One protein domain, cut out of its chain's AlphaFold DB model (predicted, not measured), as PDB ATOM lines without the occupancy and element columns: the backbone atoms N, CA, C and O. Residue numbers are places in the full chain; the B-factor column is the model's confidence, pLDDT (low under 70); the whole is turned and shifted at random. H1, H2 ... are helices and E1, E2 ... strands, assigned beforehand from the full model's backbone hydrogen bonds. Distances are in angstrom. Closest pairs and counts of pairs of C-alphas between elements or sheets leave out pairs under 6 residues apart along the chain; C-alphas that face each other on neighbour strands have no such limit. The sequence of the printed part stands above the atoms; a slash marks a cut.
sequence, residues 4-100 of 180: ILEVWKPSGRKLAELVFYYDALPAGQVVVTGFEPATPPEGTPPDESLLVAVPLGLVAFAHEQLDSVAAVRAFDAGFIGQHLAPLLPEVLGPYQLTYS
ATOM      1  N   ILE A   4     247.303 208.557 232.208       88.44
ATOM      2  CA  ILE A   4     246.558 207.488 232.868       88.44
ATOM      3  C   ILE A   4     247.077 207.388 234.300       88.44
ATOM      4  O   ILE A   4     248.259 207.099 234.522       88.44
ATOM      5  N   LEU A   5     246.191 207.645 235.253       92.12
ATOM      6  CA  LEU A   5     246.443 207.521 236.679       92.12
ATOM      7  C   LEU A   5     245.720 206.286 237.201       92.12
ATOM      8  O   LEU A   5     244.520 206.124 237.006       92.12
ATOM      9  N   GLU A   6     246.449 205.425 237.889       94.69
ATOM     10  CA  GLU A   6     245.902 204.239 238.522       94.69
ATOM     11  C   GLU A   6     245.904 204.425 240.039       94.69
ATOM     12  O   GLU A   6     246.898 204.861 240.630       94.69
ATOM     13  N   VAL A   7     244.781 204.085 240.662       94.56
ATOM     14  CA  VAL A   7     244.582 204.162 242.108       94.56
ATOM     15  C   VAL A   7     244.623 202.750 242.659       94.56
ATOM     16  O   VAL A   7     243.876 201.882 242.207       94.56
ATOM     17  N   TRP A   8     245.486 202.523 243.639       94.19
ATOM     18  CA  TRP A   8     245.760 201.207 244.197       94.19
ATOM     19  C   TRP A   8     245.566 201.211 245.706       94.19
ATOM     20  O   TRP A   8     245.915 202.174 246.388       94.19
ATOM     21  N   LYS A   9     245.069 200.108 246.257       91.62
ATOM     22  CA  LYS A   9     245.195 199.848 247.691       91.62
ATOM     23  C   LYS A   9     246.639 199.489 248.039       91.62
ATOM     24  O   LYS A   9     247.321 198.876 247.220       91.62
ATOM     25  N   PRO A  10     247.078 199.730 249.287       90.31
ATOM     26  CA  PRO A  10     248.344 199.205 249.793       90.31
ATOM     27  C   PRO A  10     248.464 197.679 249.685       90.31
ATOM     28  O   PRO A  10     249.571 197.163 249.613       90.31
ATOM     29  N   SER A  11     247.336 196.958 249.644       88.50
ATOM     30  CA  SER A  11     247.295 195.509 249.410       88.50
ATOM     31  C   SER A  11     247.647 195.094 247.975       88.50
ATOM     32  O   SER A  11     247.742 193.904 247.703       88.50
ATOM     33  N   GLY A  12     247.810 196.044 247.048       87.94
ATOM     34  CA  GLY A  12     248.069 195.773 245.633       87.94
ATOM     35  C   GLY A  12     246.809 195.591 244.780       87.94
ATOM     36  O   GLY A  12     246.931 195.356 243.581       87.94
ATOM     37  N   ARG A  13     245.599 195.734 245.340       89.56
ATOM     38  CA  ARG A  13     244.351 195.727 244.553       89.56
ATOM     39  C   ARG A  13     244.158 197.055 243.815       89.56
ATOM     40  O   ARG A  13     244.217 198.116 244.440       89.56
ATOM     41  N   LYS A  14     243.870 197.000 242.510       91.56
ATOM     42  CA  LYS A  14     243.483 198.178 241.718       91.56
ATOM     43  C   LYS A  14     242.078 198.623 242.114       91.56
ATOM     44  O   LYS A  14     241.175 197.799 242.198       91.56
ATOM     45  N   LEU A  15     241.916 199.917 242.365       92.88
ATOM     46  CA  LEU A  15     240.646 200.551 242.719       92.88
ATOM     47  C   LEU A  15     240.032 201.275 241.530       92.88
ATOM     48  O   LEU A  15     238.846 201.130 241.257       92.88
ATOM     49  N   ALA A  16     240.847 202.056 240.824       94.94
ATOM     50  CA  ALA A  16     240.380 202.847 239.701       94.94
ATOM     51  C   ALA A  16     241.486 203.096 238.673       94.94
ATOM     52  O   ALA A  16     242.682 203.046 238.972       94.94
ATOM     53  N   GLU A  17     241.061 203.404 237.457       94.12
ATOM     54  CA  GLU A  17     241.863 203.978 236.387       94.12
ATOM     55  C   GLU A  17     241.187 205.262 235.910       94.12
ATOM     56  O   GLU A  17     239.996 205.276 235.600       94.12
ATOM     57  N   LEU A  18     241.956 206.346 235.883       93.00
ATOM     58  CA  LEU A  18     241.523 207.662 235.447       93.00
ATOM     59  C   LEU A  18     242.313 208.020 234.195       93.00
ATOM     60  O   LEU A  18     243.543 208.108 234.236       93.00
ATOM     61  N   VAL A  19     241.605 208.245 233.095       89.19
ATOM     62  CA  VAL A  19     242.193 208.694 231.834       89.19
ATOM     63  C   VAL A  19     241.857 210.166 231.653       89.19
ATOM     64  O   VAL A  19     240.700 210.519 231.430       89.19
ATOM     65  N   PHE A  20     242.865 211.020 231.809       85.69
ATOM     66  CA  PHE A  20     242.736 212.468 231.683       85.69
ATOM     67  C   PHE A  20     242.934 212.884 230.229       85.69
ATOM     68  O   PHE A  20     243.952 212.534 229.634       85.69
ATOM     69  N   TYR A  21     242.009 213.700 229.740       79.81
ATOM     70  CA  TYR A  21     241.990 214.339 228.433       79.81
ATOM     71  C   TYR A  21     241.956 215.857 228.627       79.81
ATOM     72  O   TYR A  21     240.981 216.392 229.149       79.81
ATOM     73  N   TYR A  22     243.010 216.578 228.252       70.94
ATOM     74  CA  TYR A  22     243.084 218.036 228.446       70.94
ATOM     75  C   TYR A  22     242.615 218.855 227.246       70.94
ATOM     76  O   TYR A  22     242.266 220.017 227.424       70.94
ATOM     77  N   ASP A  23     242.591 218.269 226.050       58.91
ATOM     78  CA  ASP A  23     242.660 219.077 224.827       58.91
ATOM     79  C   ASP A  23     241.364 219.126 223.993       58.91
ATOM     80  O   ASP A  23     241.355 219.743 222.934       58.91
ATOM     81  N   ALA A  24     240.249 218.521 224.424       47.84
ATOM     82  CA  ALA A  24     239.048 218.439 223.576       47.84
ATOM     83  C   ALA A  24     238.083 219.643 223.675       47.84
ATOM     84  O   ALA A  24     237.233 219.802 222.801       47.84
ATOM     85  N   LEU A  25     238.152 220.467 224.731       50.56
ATOM     86  CA  LEU A  25     237.148 221.492 225.073       50.56
ATOM     87  C   LEU A  25     237.770 222.615 225.940       50.56
ATOM     88  O   LEU A  25     238.875 222.440 226.443       50.56
ATOM     89  N   PRO A  26     237.076 223.745 226.212       57.56
ATOM     90  CA  PRO A  26     237.519 224.762 227.191       57.56
ATOM     91  C   PRO A  26     237.702 224.243 228.637       57.56
ATOM     92  O   PRO A  26     238.076 225.005 229.527       57.56
ATOM     93  N   ALA A  27     237.422 222.963 228.876       67.31
ATOM     94  CA  ALA A  27     237.572 222.252 230.134       67.31
ATOM     95  C   ALA A  27     238.201 220.882 229.848       67.31
ATOM     96  O   ALA A  27     237.888 220.254 228.832       67.31
ATOM     97  N   GLY A  28     239.060 220.413 230.748       75.69
ATOM     98  CA  GLY A  28     239.577 219.054 230.675       75.69
ATOM     99  C   GLY A  28     238.519 218.033 231.100       75.69
ATOM    100  O   GLY A  28     237.518 218.368 231.737       75.69
ATOM    101  N   GLN A  29     238.718 216.774 230.727       85.56
ATOM    102  CA  GLN A  29     237.821 215.665 231.038       85.56
ATOM    103  C   GLN A  29     238.588 214.469 231.586       85.56
ATOM    104  O   GLN A  29     239.708 214.190 231.166       85.56
ATOM    105  N   VAL A  30     237.980 213.734 232.509       88.50
ATOM    106  CA  VAL A  30     238.497 212.465 233.020       88.50
ATOM    107  C   VAL A  30     237.470 211.382 232.786       88.50
ATOM    108  O   VAL A  30     236.337 211.499 233.247       88.50
ATOM    109  N   VAL A  31     237.873 210.310 232.116       89.69
ATOM    110  CA  VAL A  31     237.107 209.062 232.107       89.69
ATOM    111  C   VAL A  31     237.555 208.228 233.297       89.69
ATOM    112  O   VAL A  31     238.744 207.948 233.447       89.69
ATOM    113  N   VAL A  32     236.604 207.839 234.142       92.12
ATOM    114  CA  VAL A  32     236.859 207.082 235.367       92.12
ATOM    115  C   VAL A  32     236.319 205.664 235.215       92.12
ATOM    116  O   VAL A  32     235.127 205.457 234.978       92.12
ATOM    117  N   THR A  33     237.200 204.686 235.402       93.25
ATOM    118  CA  THR A  33     236.861 203.261 235.461       93.25
ATOM    119  C   THR A  33     237.192 202.732 236.850       93.25
ATOM    120  O   THR A  33     238.344 202.809 237.270       93.25
ATOM    121  N   GLY A  34     236.202 202.214 237.570       92.31
ATOM    122  CA  GLY A  34     236.370 201.498 238.833       92.31
ATOM    123  C   GLY A  34     236.689 200.022 238.606       92.31
ATOM    124  O   GLY A  34     236.383 199.473 237.548       92.31
ATOM    125  N   PHE A  35     237.308 199.385 239.595       91.00
ATOM    126  CA  PHE A  35     237.602 197.955 239.583       91.00
ATOM    127  C   PHE A  35     237.090 197.302 240.863       91.00
ATOM    128  O   PHE A  35     237.566 197.592 241.963       91.00
ATOM    129  N   GLU A  36     236.137 196.392 240.700       87.81
ATOM    130  CA  GLU A  36     235.491 195.672 241.797       87.81
ATOM    131  C   GLU A  36     235.798 194.173 241.685       87.81
ATOM    132  O   GLU A  36     235.941 193.673 240.566       87.81
ATOM    133  N   PRO A  37     235.925 193.429 242.800       84.69
ATOM    134  CA  PRO A  37     236.030 191.974 242.747       84.69
ATOM    135  C   PRO A  37     234.834 191.377 242.006       84.69
ATOM    136  O   PRO A  37     233.700 191.813 242.203       84.69
ATOM    137  N   ALA A  38     235.069 190.366 241.174       81.00
ATOM    138  CA  ALA A  38     233.973 189.658 240.536       81.00
ATOM    139  C   ALA A  38     233.051 189.047 241.588       81.00
ATOM    140  O   ALA A  38     233.506 188.391 242.527       81.00
ATOM    141  N   THR A  39     231.746 189.239 241.393       75.00
ATOM    142  CA  THR A  39     230.737 188.607 242.234       75.00
ATOM    143  C   THR A  39     230.830 187.097 242.050       75.00
ATOM    144  O   THR A  39     230.582 186.597 240.946       75.00
ATOM    145  N   PRO A  40     231.199 186.352 243.097       73.19
ATOM    146  CA  PRO A  40     231.285 184.912 243.006       73.19
ATOM    147  C   PRO A  40     229.876 184.291 243.038       73.19
ATOM    148  O   PRO A  40     228.908 184.948 243.438       73.19
ATOM    149  N   PRO A  41     229.739 183.011 242.656       77.44
ATOM    150  CA  PRO A  41     228.527 182.245 242.919       77.44
ATOM    151  C   PRO A  41     228.170 182.250 244.413       77.44
ATOM    152  O   PRO A  41     229.050 182.322 245.276       77.44
ATOM    153  N   GLU A  42     226.875 182.142 244.714       78.56
ATOM    154  CA  GLU A  42     226.349 182.175 246.081       78.56
ATOM    155  C   GLU A  42     227.080 181.167 246.995       78.56
ATOM    156  O   GLU A  42     227.245 179.996 246.650       78.56
ATOM    157  N   GLY A  43     227.563 181.636 248.151       72.12
ATOM    158  CA  GLY A  43     228.296 180.823 249.132       72.12
ATOM    159  C   GLY A  43     229.822 180.783 248.971       72.12
ATOM    160  O   GLY A  43     230.492 180.180 249.808       72.12
ATOM    161  N   THR A  44     230.390 181.437 247.954       72.31
ATOM    162  CA  THR A  44     231.851 181.543 247.775       72.31
ATOM    163  C   THR A  44     232.324 182.964 248.116       72.31
ATOM    164  O   THR A  44     231.635 183.922 247.767       72.31
ATOM    165  N   PRO A  45     233.458 183.153 248.817       69.38
ATOM    166  CA  PRO A  45     234.011 184.484 249.050       69.38
ATOM    167  C   PRO A  45     234.475 185.133 247.730       69.38
ATOM    168  O   PRO A  45     234.902 184.413 246.824       69.38
ATOM    169  N   PRO A  46     234.406 186.473 247.601       67.69
ATOM    170  CA  PRO A  46     234.877 187.171 246.408       67.69
ATOM    171  C   PRO A  46     236.359 186.905 246.159       67.69
ATOM    172  O   PRO A  46     237.175 187.001 247.077       67.69
ATOM    173  N   ASP A  47     236.704 186.596 244.911       73.12
ATOM    174  CA  ASP A  47     238.096 186.470 244.495       73.12
ATOM    175  C   ASP A  47     238.655 187.863 244.181       73.12
ATOM    176  O   ASP A  47     238.381 188.446 243.132       73.12
ATOM    177  N   GLU A  48     239.445 188.414 245.104       71.19
ATOM    178  CA  GLU A  48     240.070 189.731 244.934       71.19
ATOM    179  C   GLU A  48     241.112 189.772 243.803       71.19
ATOM    180  O   GLU A  48     241.537 190.862 243.413       71.19
ATOM    181  N   SER A  49     241.529 188.618 243.265       71.62
ATOM    182  CA  SER A  49     242.446 188.554 242.123       71.62
ATOM    183  C   SER A  49     241.748 188.785 240.781       71.62
ATOM    184  O   SER A  49     242.399 189.194 239.815       71.62
ATOM    185  N   LEU A  50     240.427 188.581 240.720       78.62
ATOM    186  CA  LEU A  50     239.639 188.744 239.506       78.62
ATOM    187  C   LEU A  50     238.779 190.003 239.611       78.62
ATOM    188  O   LEU A  50     237.746 190.029 240.274       78.62
ATOM    189  N   LEU A  51     239.229 191.063 238.942       83.50
ATOM    190  CA  LEU A  51     238.578 192.369 238.967       83.50
ATOM    191  C   LEU A  51     237.734 192.592 237.710       83.50
ATOM    192  O   LEU A  51     238.169 192.314 236.591       83.50
ATOM    193  N   VAL A  52     236.549 193.158 237.902       86.69
ATOM    194  CA  VAL A  52     235.639 193.601 236.848       86.69
ATOM    195  C   VAL A  52     235.754 195.115 236.712       86.69
ATOM    196  O   VAL A  52     235.704 195.845 237.700       86.69
ATOM    197  N   ALA A  53     235.921 195.585 235.476       89.56
ATOM    198  CA  ALA A  53     235.942 197.007 235.163       89.56
ATOM    199  C   ALA A  53     234.512 197.567 235.125       89.56
ATOM    200  O   ALA A  53     233.667 197.069 234.380       89.56
ATOM    201  N   VAL A  54     234.264 198.630 235.889       88.06
ATOM    202  CA  VAL A  54     232.968 199.306 235.991       88.06
ATOM    203  C   VAL A  54     233.134 200.763 235.550       88.06
ATOM    204  O   VAL A  54     233.914 201.498 236.158       88.06
ATOM    205  N   PRO A  55     232.441 201.229 234.496       89.25
ATOM    206  CA  PRO A  55     232.507 202.630 234.100       89.25
ATOM    207  C   PRO A  55     231.810 203.495 235.158       89.25
ATOM    208  O   PRO A  55     230.604 203.379 235.360       89.25
ATOM    209  N   LEU A  56     232.565 204.375 235.821       87.50
ATOM    210  CA  LEU A  56     232.037 205.278 236.855       87.50
ATOM    211  C   LEU A  56     231.625 206.641 236.285       87.50
ATOM    212  O   LEU A  56     230.860 207.367 236.914       87.50
ATOM    213  N   GLY A  57     232.096 206.977 235.082       85.06
ATOM    214  CA  GLY A  57     231.589 208.101 234.301       85.06
ATOM    215  C   GLY A  57     232.671 209.010 233.729       85.06
ATOM    216  O   GLY A  57     233.860 208.686 233.719       85.06
ATOM    217  N   LEU A  58     232.213 210.158 233.230       84.69
ATOM    218  CA  LEU A  58     233.028 211.236 232.682       84.69
ATOM    219  C   LEU A  58     232.920 212.451 233.609       84.69
ATOM    220  O   LEU A  58     231.819 212.935 233.865       84.69
ATOM    221  N   VAL A  59     234.052 212.959 234.085       85.81
ATOM    222  CA  VAL A  59     234.119 214.114 234.986       85.81
ATOM    223  C   VAL A  59     234.850 215.248 234.281       85.81
ATOM    224  O   VAL A  59     236.016 215.109 233.919       85.81
ATOM    225  N   ALA A  60     234.172 216.374 234.076       83.44
ATOM    226  CA  ALA A  60     234.811 217.581 233.565       83.44
ATOM    227  C   ALA A  60     235.536 218.323 234.698       83.44
ATOM    228  O   ALA A  60     235.045 218.370 235.825       83.44
ATOM    229  N   PHE A  61     236.672 218.938 234.389       78.62
ATOM    230  CA  PHE A  61     237.417 219.795 235.306       78.62
ATOM    231  C   PHE A  61     237.861 221.074 234.597       78.62
ATOM    232  O   PHE A  61     238.050 221.106 233.378       78.62
ATOM    233  N   ALA A  62     238.004 222.153 235.364       77.81
ATOM    234  CA  ALA A  62     238.451 223.428 234.821       77.81
ATOM    235  C   ALA A  62     239.849 223.288 234.208       77.81
ATOM    236  O   ALA A  62     240.690 222.546 234.708       77.81
ATOM    237  N   HIS A  63     240.105 224.006 233.117       71.81
ATOM    238  CA  HIS A  63     241.433 224.005 232.524       71.81
ATOM    239  C   HIS A  63     242.447 224.634 233.497       71.81
ATOM    240  O   HIS A  63     242.454 225.848 233.701       71.81
ATOM    241  N   GLU A  64     243.321 223.808 234.071       71.12
ATOM    242  CA  GLU A  64     244.405 224.239 234.954       71.12
ATOM    243  C   GLU A  64     245.764 224.173 234.254       71.12
ATOM    244  O   GLU A  64     246.072 223.228 233.519       71.12
ATOM    245  N   GLN A  65     246.602 225.178 234.511       70.38
ATOM    246  CA  GLN A  65     247.973 225.203 234.025       70.38
ATOM    247  C   GLN A  65     248.844 224.314 234.920       70.38
ATOM    248  O   GLN A  65     249.201 224.688 236.033       70.38
ATOM    249  N   LEU A  66     249.179 223.124 234.422       78.06
ATOM    250  CA  LEU A  66     250.051 222.169 235.104       78.06
ATOM    251  C   LEU A  66     251.423 222.159 234.429       78.06
ATOM    252  O   LEU A  66     251.639 221.452 233.445       78.06
ATOM    253  N   ASP A  67     252.336 222.976 234.942       72.62
ATOM    254  CA  ASP A  67     253.662 223.238 234.366       72.62
ATOM    255  C   ASP A  67     254.781 222.342 234.927       72.62
ATOM    256  O   ASP A  67     255.908 222.350 234.431       72.62
ATOM    257  N   SER A  68     254.480 221.541 235.950       74.25
ATOM    258  CA  SER A  68     255.452 220.686 236.622       74.25
ATOM    259  C   SER A  68     254.849 219.356 237.060       74.25
ATOM    260  O   SER A  68     253.659 219.240 237.353       74.25
ATOM    261  N   VAL A  69     255.698 218.329 237.179       76.62
ATOM    262  CA  VAL A  69     255.299 217.008 237.701       76.62
ATOM    263  C   VAL A  69     254.704 217.121 239.111       76.62
ATOM    264  O   VAL A  69     253.776 216.389 239.445       76.62
ATOM    265  N   ALA A  70     255.215 218.043 239.931       79.12
ATOM    266  CA  ALA A  70     254.686 218.300 241.268       79.12
ATOM    267  C   ALA A  70     253.271 218.897 241.218       79.12
ATOM    268  O   ALA A  70     252.394 218.408 241.931       79.12
ATOM    269  N   ALA A  71     253.029 219.882 240.343       81.19
ATOM    270  CA  ALA A  71     251.699 220.456 240.135       81.19
ATOM    271  C   ALA A  71     250.696 219.398 239.650       81.19
ATOM    272  O   ALA A  71     249.599 219.304 240.192       81.19
ATOM    273  N   VAL A  72     251.098 218.536 238.706       83.94
ATOM    274  CA  VAL A  72     250.260 217.422 238.226       83.94
ATOM    275  C   VAL A  72     249.874 216.481 239.367       83.94
ATOM    276  O   VAL A  72     248.702 216.159 239.527       83.94
ATOM    277  N   ARG A  73     250.841 216.079 240.199       87.25
ATOM    278  CA  ARG A  73     250.588 215.190 241.343       87.25
ATOM    279  C   ARG A  73     249.654 215.808 242.378       87.25
ATOM    280  O   ARG A  73     248.794 215.108 242.906       87.25
ATOM    281  N   ALA A  74     249.829 217.093 242.674       88.62
ATOM    282  CA  ALA A  74     248.975 217.809 243.615       88.62
ATOM    283  C   ALA A  74     247.537 217.921 243.091       88.62
ATOM    284  O   ALA A  74     246.595 217.618 243.825       88.62
ATOM    285  N   PHE A  75     247.382 218.278 241.813       90.38
ATOM    286  CA  PHE A  75     246.087 218.312 241.139       90.38
ATOM    287  C   PHE A  75     245.405 216.942 241.174       90.38
ATOM    288  O   PHE A  75     244.254 216.843 241.585       90.38
ATOM    289  N   ASP A  76     246.123 215.876 240.814       91.12
ATOM    290  CA  ASP A  76     245.584 214.514 240.796       91.12
ATOM    291  C   ASP A  76     245.099 214.074 242.179       91.12
ATOM    292  O   ASP A  76     243.986 213.576 242.313       91.12
ATOM    293  N   ALA A  77     245.894 214.300 243.228       89.69
ATOM    294  CA  ALA A  77     245.492 213.977 244.595       89.69
ATOM    295  C   ALA A  77     244.242 214.766 245.033       89.69
ATOM    296  O   ALA A  77     243.333 214.199 245.647       89.69
ATOM    297  N   GLY A  78     244.165 216.053 244.677       90.31
ATOM    298  CA  GLY A  78     242.983 216.885 244.916       90.31
ATOM    299  C   GLY A  78     241.751 216.378 244.164       90.31
ATOM    300  O   GLY A  78     240.680 216.241 244.756       90.31
ATOM    301  N   PHE A  79     241.921 216.017 242.890       90.50
ATOM    302  CA  PHE A  79     240.868 215.474 242.037       90.50
ATOM    303  C   PHE A  79     240.284 214.181 242.619       90.50
ATOM    304  O   PHE A  79     239.064 214.026 242.683       90.50
ATOM    305  N   ILE A  80     241.136 213.267 243.098       90.12
ATOM    306  CA  ILE A  80     240.704 212.019 243.742       90.12
ATOM    307  C   ILE A  80     239.830 212.312 244.965       90.12
ATOM    308  O   ILE A  80     238.735 211.761 245.087       90.12
ATOM    309  N   GLY A  81     240.280 213.208 245.846       86.94
ATOM    310  CA  GLY A  81     239.533 213.558 247.054       86.94
ATOM    311  C   GLY A  81     238.181 214.216 246.764       86.94
ATOM    312  O   GLY A  81     237.202 213.924 247.444       86.94
ATOM    313  N   GLN A  82     238.110 215.083 245.753       88.62
ATOM    314  CA  GLN A  82     236.902 215.856 245.449       88.62
ATOM    315  C   GLN A  82     235.891 215.093 244.588       88.62
ATOM    316  O   GLN A  82     234.687 215.192 244.825       88.62
ATOM    317  N   HIS A  83     236.362 214.338 243.592       87.69
ATOM    318  CA  HIS A  83     235.501 213.756 242.561       87.69
ATOM    319  C   HIS A  83     235.406 212.235 242.622       87.69
ATOM    320  O   HIS A  83     234.350 211.687 242.310       87.69
ATOM    321  N   LEU A  84     236.476 211.540 243.021       87.19
ATOM    322  CA  LEU A  84     236.462 210.078 243.061       87.19
ATOM    323  C   LEU A  84     235.908 209.542 244.382       87.19
ATOM    324  O   LEU A  84     235.191 208.548 244.367       87.19
ATOM    325  N   ALA A  85     236.184 210.201 245.509       85.94
ATOM    326  CA  ALA A  85     235.733 209.741 246.823       85.94
ATOM    327  C   ALA A  85     234.212 209.503 246.950       85.94
ATOM    328  O   ALA A  85     233.837 208.498 247.557       85.94
ATOM    329  N   PRO A  86     233.327 210.331 246.357       86.06
ATOM    330  CA  PRO A  86     231.888 210.056 246.359       86.06
ATOM    331  C   PRO A  86     231.486 208.829 245.526       86.06
ATOM    332  O   PRO A  86     230.489 208.186 245.838       86.06
ATOM    333  N   LEU A  87     232.240 208.518 244.466       84.75
ATOM    334  CA  LEU A  87     231.971 207.396 243.557       84.75
ATOM    335  C   LEU A  87     232.592 206.088 244.053       84.75
ATOM    336  O   LEU A  87     232.078 205.011 243.773       84.75
ATOM    337  N   LEU A  88     233.703 206.185 244.784       85.69
ATOM    338  CA  LEU A  88     234.475 205.053 245.269       85.69
ATOM    339  C   LEU A  88     234.982 205.335 246.692       85.69
ATOM    340  O   LEU A  88     236.140 205.716 246.865       85.69
ATOM    341  N   PRO A  89     234.156 205.118 247.734       85.88
ATOM    342  CA  PRO A  89     234.497 205.460 249.121       85.88
ATOM    343  C   PRO A  89     235.784 204.807 249.642       85.88
ATOM    344  O   PRO A  89     236.389 205.295 250.592       85.88
ATOM    345  N   GLU A  90     236.237 203.722 249.011       84.56
ATOM    346  CA  GLU A  90     237.494 203.043 249.334       84.56
ATOM    347  C   GLU A  90     238.726 203.963 249.240       84.56
ATOM    348  O   GLU A  90     239.723 203.714 249.918       84.56
ATOM    349  N   VAL A  91     238.655 205.043 248.454       86.31
ATOM    350  CA  VAL A  91     239.737 206.037 248.323       86.31
ATOM    351  C   VAL A  91     239.767 207.061 249.469       86.31
ATOM    352  O   VAL A  91     240.646 207.916 249.494       86.31
ATOM    353  N   LEU A  92     238.840 206.979 250.434       86.62
ATOM    354  CA  LEU A  92     238.908 207.732 251.696       86.62
ATOM    355  C   LEU A  92     239.931 207.134 252.677       86.62
ATOM    356  O   LEU A  92     240.378 207.816 253.598       86.62
ATOM    357  N   GLY A  93     240.281 205.855 252.502       86.00
ATOM    358  CA  GLY A  93     241.339 205.184 253.256       86.00
ATOM    359  C   GLY A  93     242.723 205.365 252.620       86.00
ATOM    360  O   GLY A  93     242.877 206.101 251.649       86.00
ATOM    361  N   PRO A  94     243.762 204.682 253.134       89.25
ATOM    362  CA  PRO A  94     245.083 204.701 252.516       89.25
ATOM    363  C   PRO A  94     245.041 204.138 251.088       89.25
ATOM    364  O   PRO A  94     244.574 203.018 250.876       89.25
ATOM    365  N   TYR A  95     245.581 204.885 250.126       93.00
ATOM    366  CA  TYR A  95     245.742 204.469 248.731       93.00
ATOM    367  C   TYR A  95     247.097 204.922 248.176       93.00
ATOM    368  O   TYR A  95     247.805 205.735 248.772       93.00
ATOM    369  N   GLN A  96     247.463 204.375 247.022       94.00
ATOM    370  CA  GLN A  96     248.658 204.719 246.266       94.00
ATOM    371  C   GLN A  96     248.270 205.160 244.859       94.00
ATOM    372  O   GLN A  96     247.391 204.574 244.226       94.00
ATOM    373  N   LEU A  97     248.952 206.192 244.372       93.56
ATOM    374  CA  LEU A  97     248.797 206.712 243.021       93.56
ATOM    375  C   LEU A  97     249.972 206.255 242.167       93.56
ATOM    376  O   LEU A  97     251.125 206.551 242.485       93.56
ATOM    377  N   THR A  98     249.670 205.567 241.072       92.06
ATOM    378  CA  THR A  98     250.673 205.108 240.112       92.06
ATOM    379  C   THR A  98     250.339 205.648 238.736       92.06
ATOM    380  O   THR A  98     249.237 205.464 238.227       92.06
ATOM    381  N   TYR A  99     251.303 206.311 238.108       88.88
ATOM    382  CA  TYR A  99     251.171 206.723 236.718       88.88
ATOM    383  C   TYR A  99     251.475 205.543 235.813       88.88
ATOM    384  O   TYR A  99     252.557 204.955 235.899       88.88
ATOM    385  N   SER A 100     250.539 205.215 234.929       82.69
ATOM    386  CA  SER A 100     250.726 204.104 234.006       82.69
ATOM    387  C   SER A 100     251.958 204.353 233.121       82.69
ATOM    388  O   SER A 100     252.080 205.421 232.506       82.69
TER     389      SER A 100
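AT A GLANCE: This is residues 4 to 100 of the 180 residues of an uncharacterized protein of Hymenobacter rubripertinctus (UniProt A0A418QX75). A twisted antiparallel sheet of five strands curls round one helix, H1, on one face, in two layers, a sheet with a helix over it. The long hairpin of E3 and E4 makes most of the length, with its loop, residues 39 to 46, at one end. The printed part has 97 residues, with named elements in the order E1 E2 E3 E4 H1 H2 E5; the sheet's order is E4 E3 E2 E1 E5, and the class is mixed, helices and strands. It is only just compact, close to loose, with a radius of gyration of the C-alphas of 14.8 A and spans of 50 by 25 by 22 A.

HOW THE PARTS SIT: Start at E1, residues 4 to 8; its neighbour E2, residues 14 to 21, has O 18 at 2.9 A from N 5. Next comes E3, residues 27 to 38, with N 31 and O 19 2.9 A apart. E4, residues 47 to 62, follows, with N 30 and O 59 2.8 A apart. These four make a meander, each strand the antiparallel neighbour of the one before, in three hairpins. E5, residues 96 to 99, is antiparallel to E1, with N 6 and O 98 2.8 A apart. H1, residues 69 to 84, is on the sheet; the C-alphas of Val 59 and His 83, the closest of E4 and H1, are 7.7 A apart. With its residues 80 to 84 alone H1 touches H2, residues 89 to 92, closest at the C-alphas of Leu 84 and Val 91, 7.4 A. H2 only grazes the sheet, with residues 90 to 91. Every O i to N i+4 pair in H1 is within hydrogen-bond range; H2 is too short for one.

IN THESE COORDINATES: Find C-alpha 4 at (246.558, 207.488, 232.868), where E1 begins. E3 runs 34.4 A, and E4 runs 38.2 A and bends by 73 degrees at residue 50. H1 runs 20.8 A from C-alpha 69 at (255.299, 217.008, 237.701). E5 ends at C-alpha 99, (251.171, 206.723, 236.718).

THE WHOLE: The C-alphas of Gly 43 and Asp 67, the two farthest apart, are 51.6 A apart. The printed part has no cut, and no link is long. Look for pLDDT under 70 at residues 23 to 27 and 45 to 46.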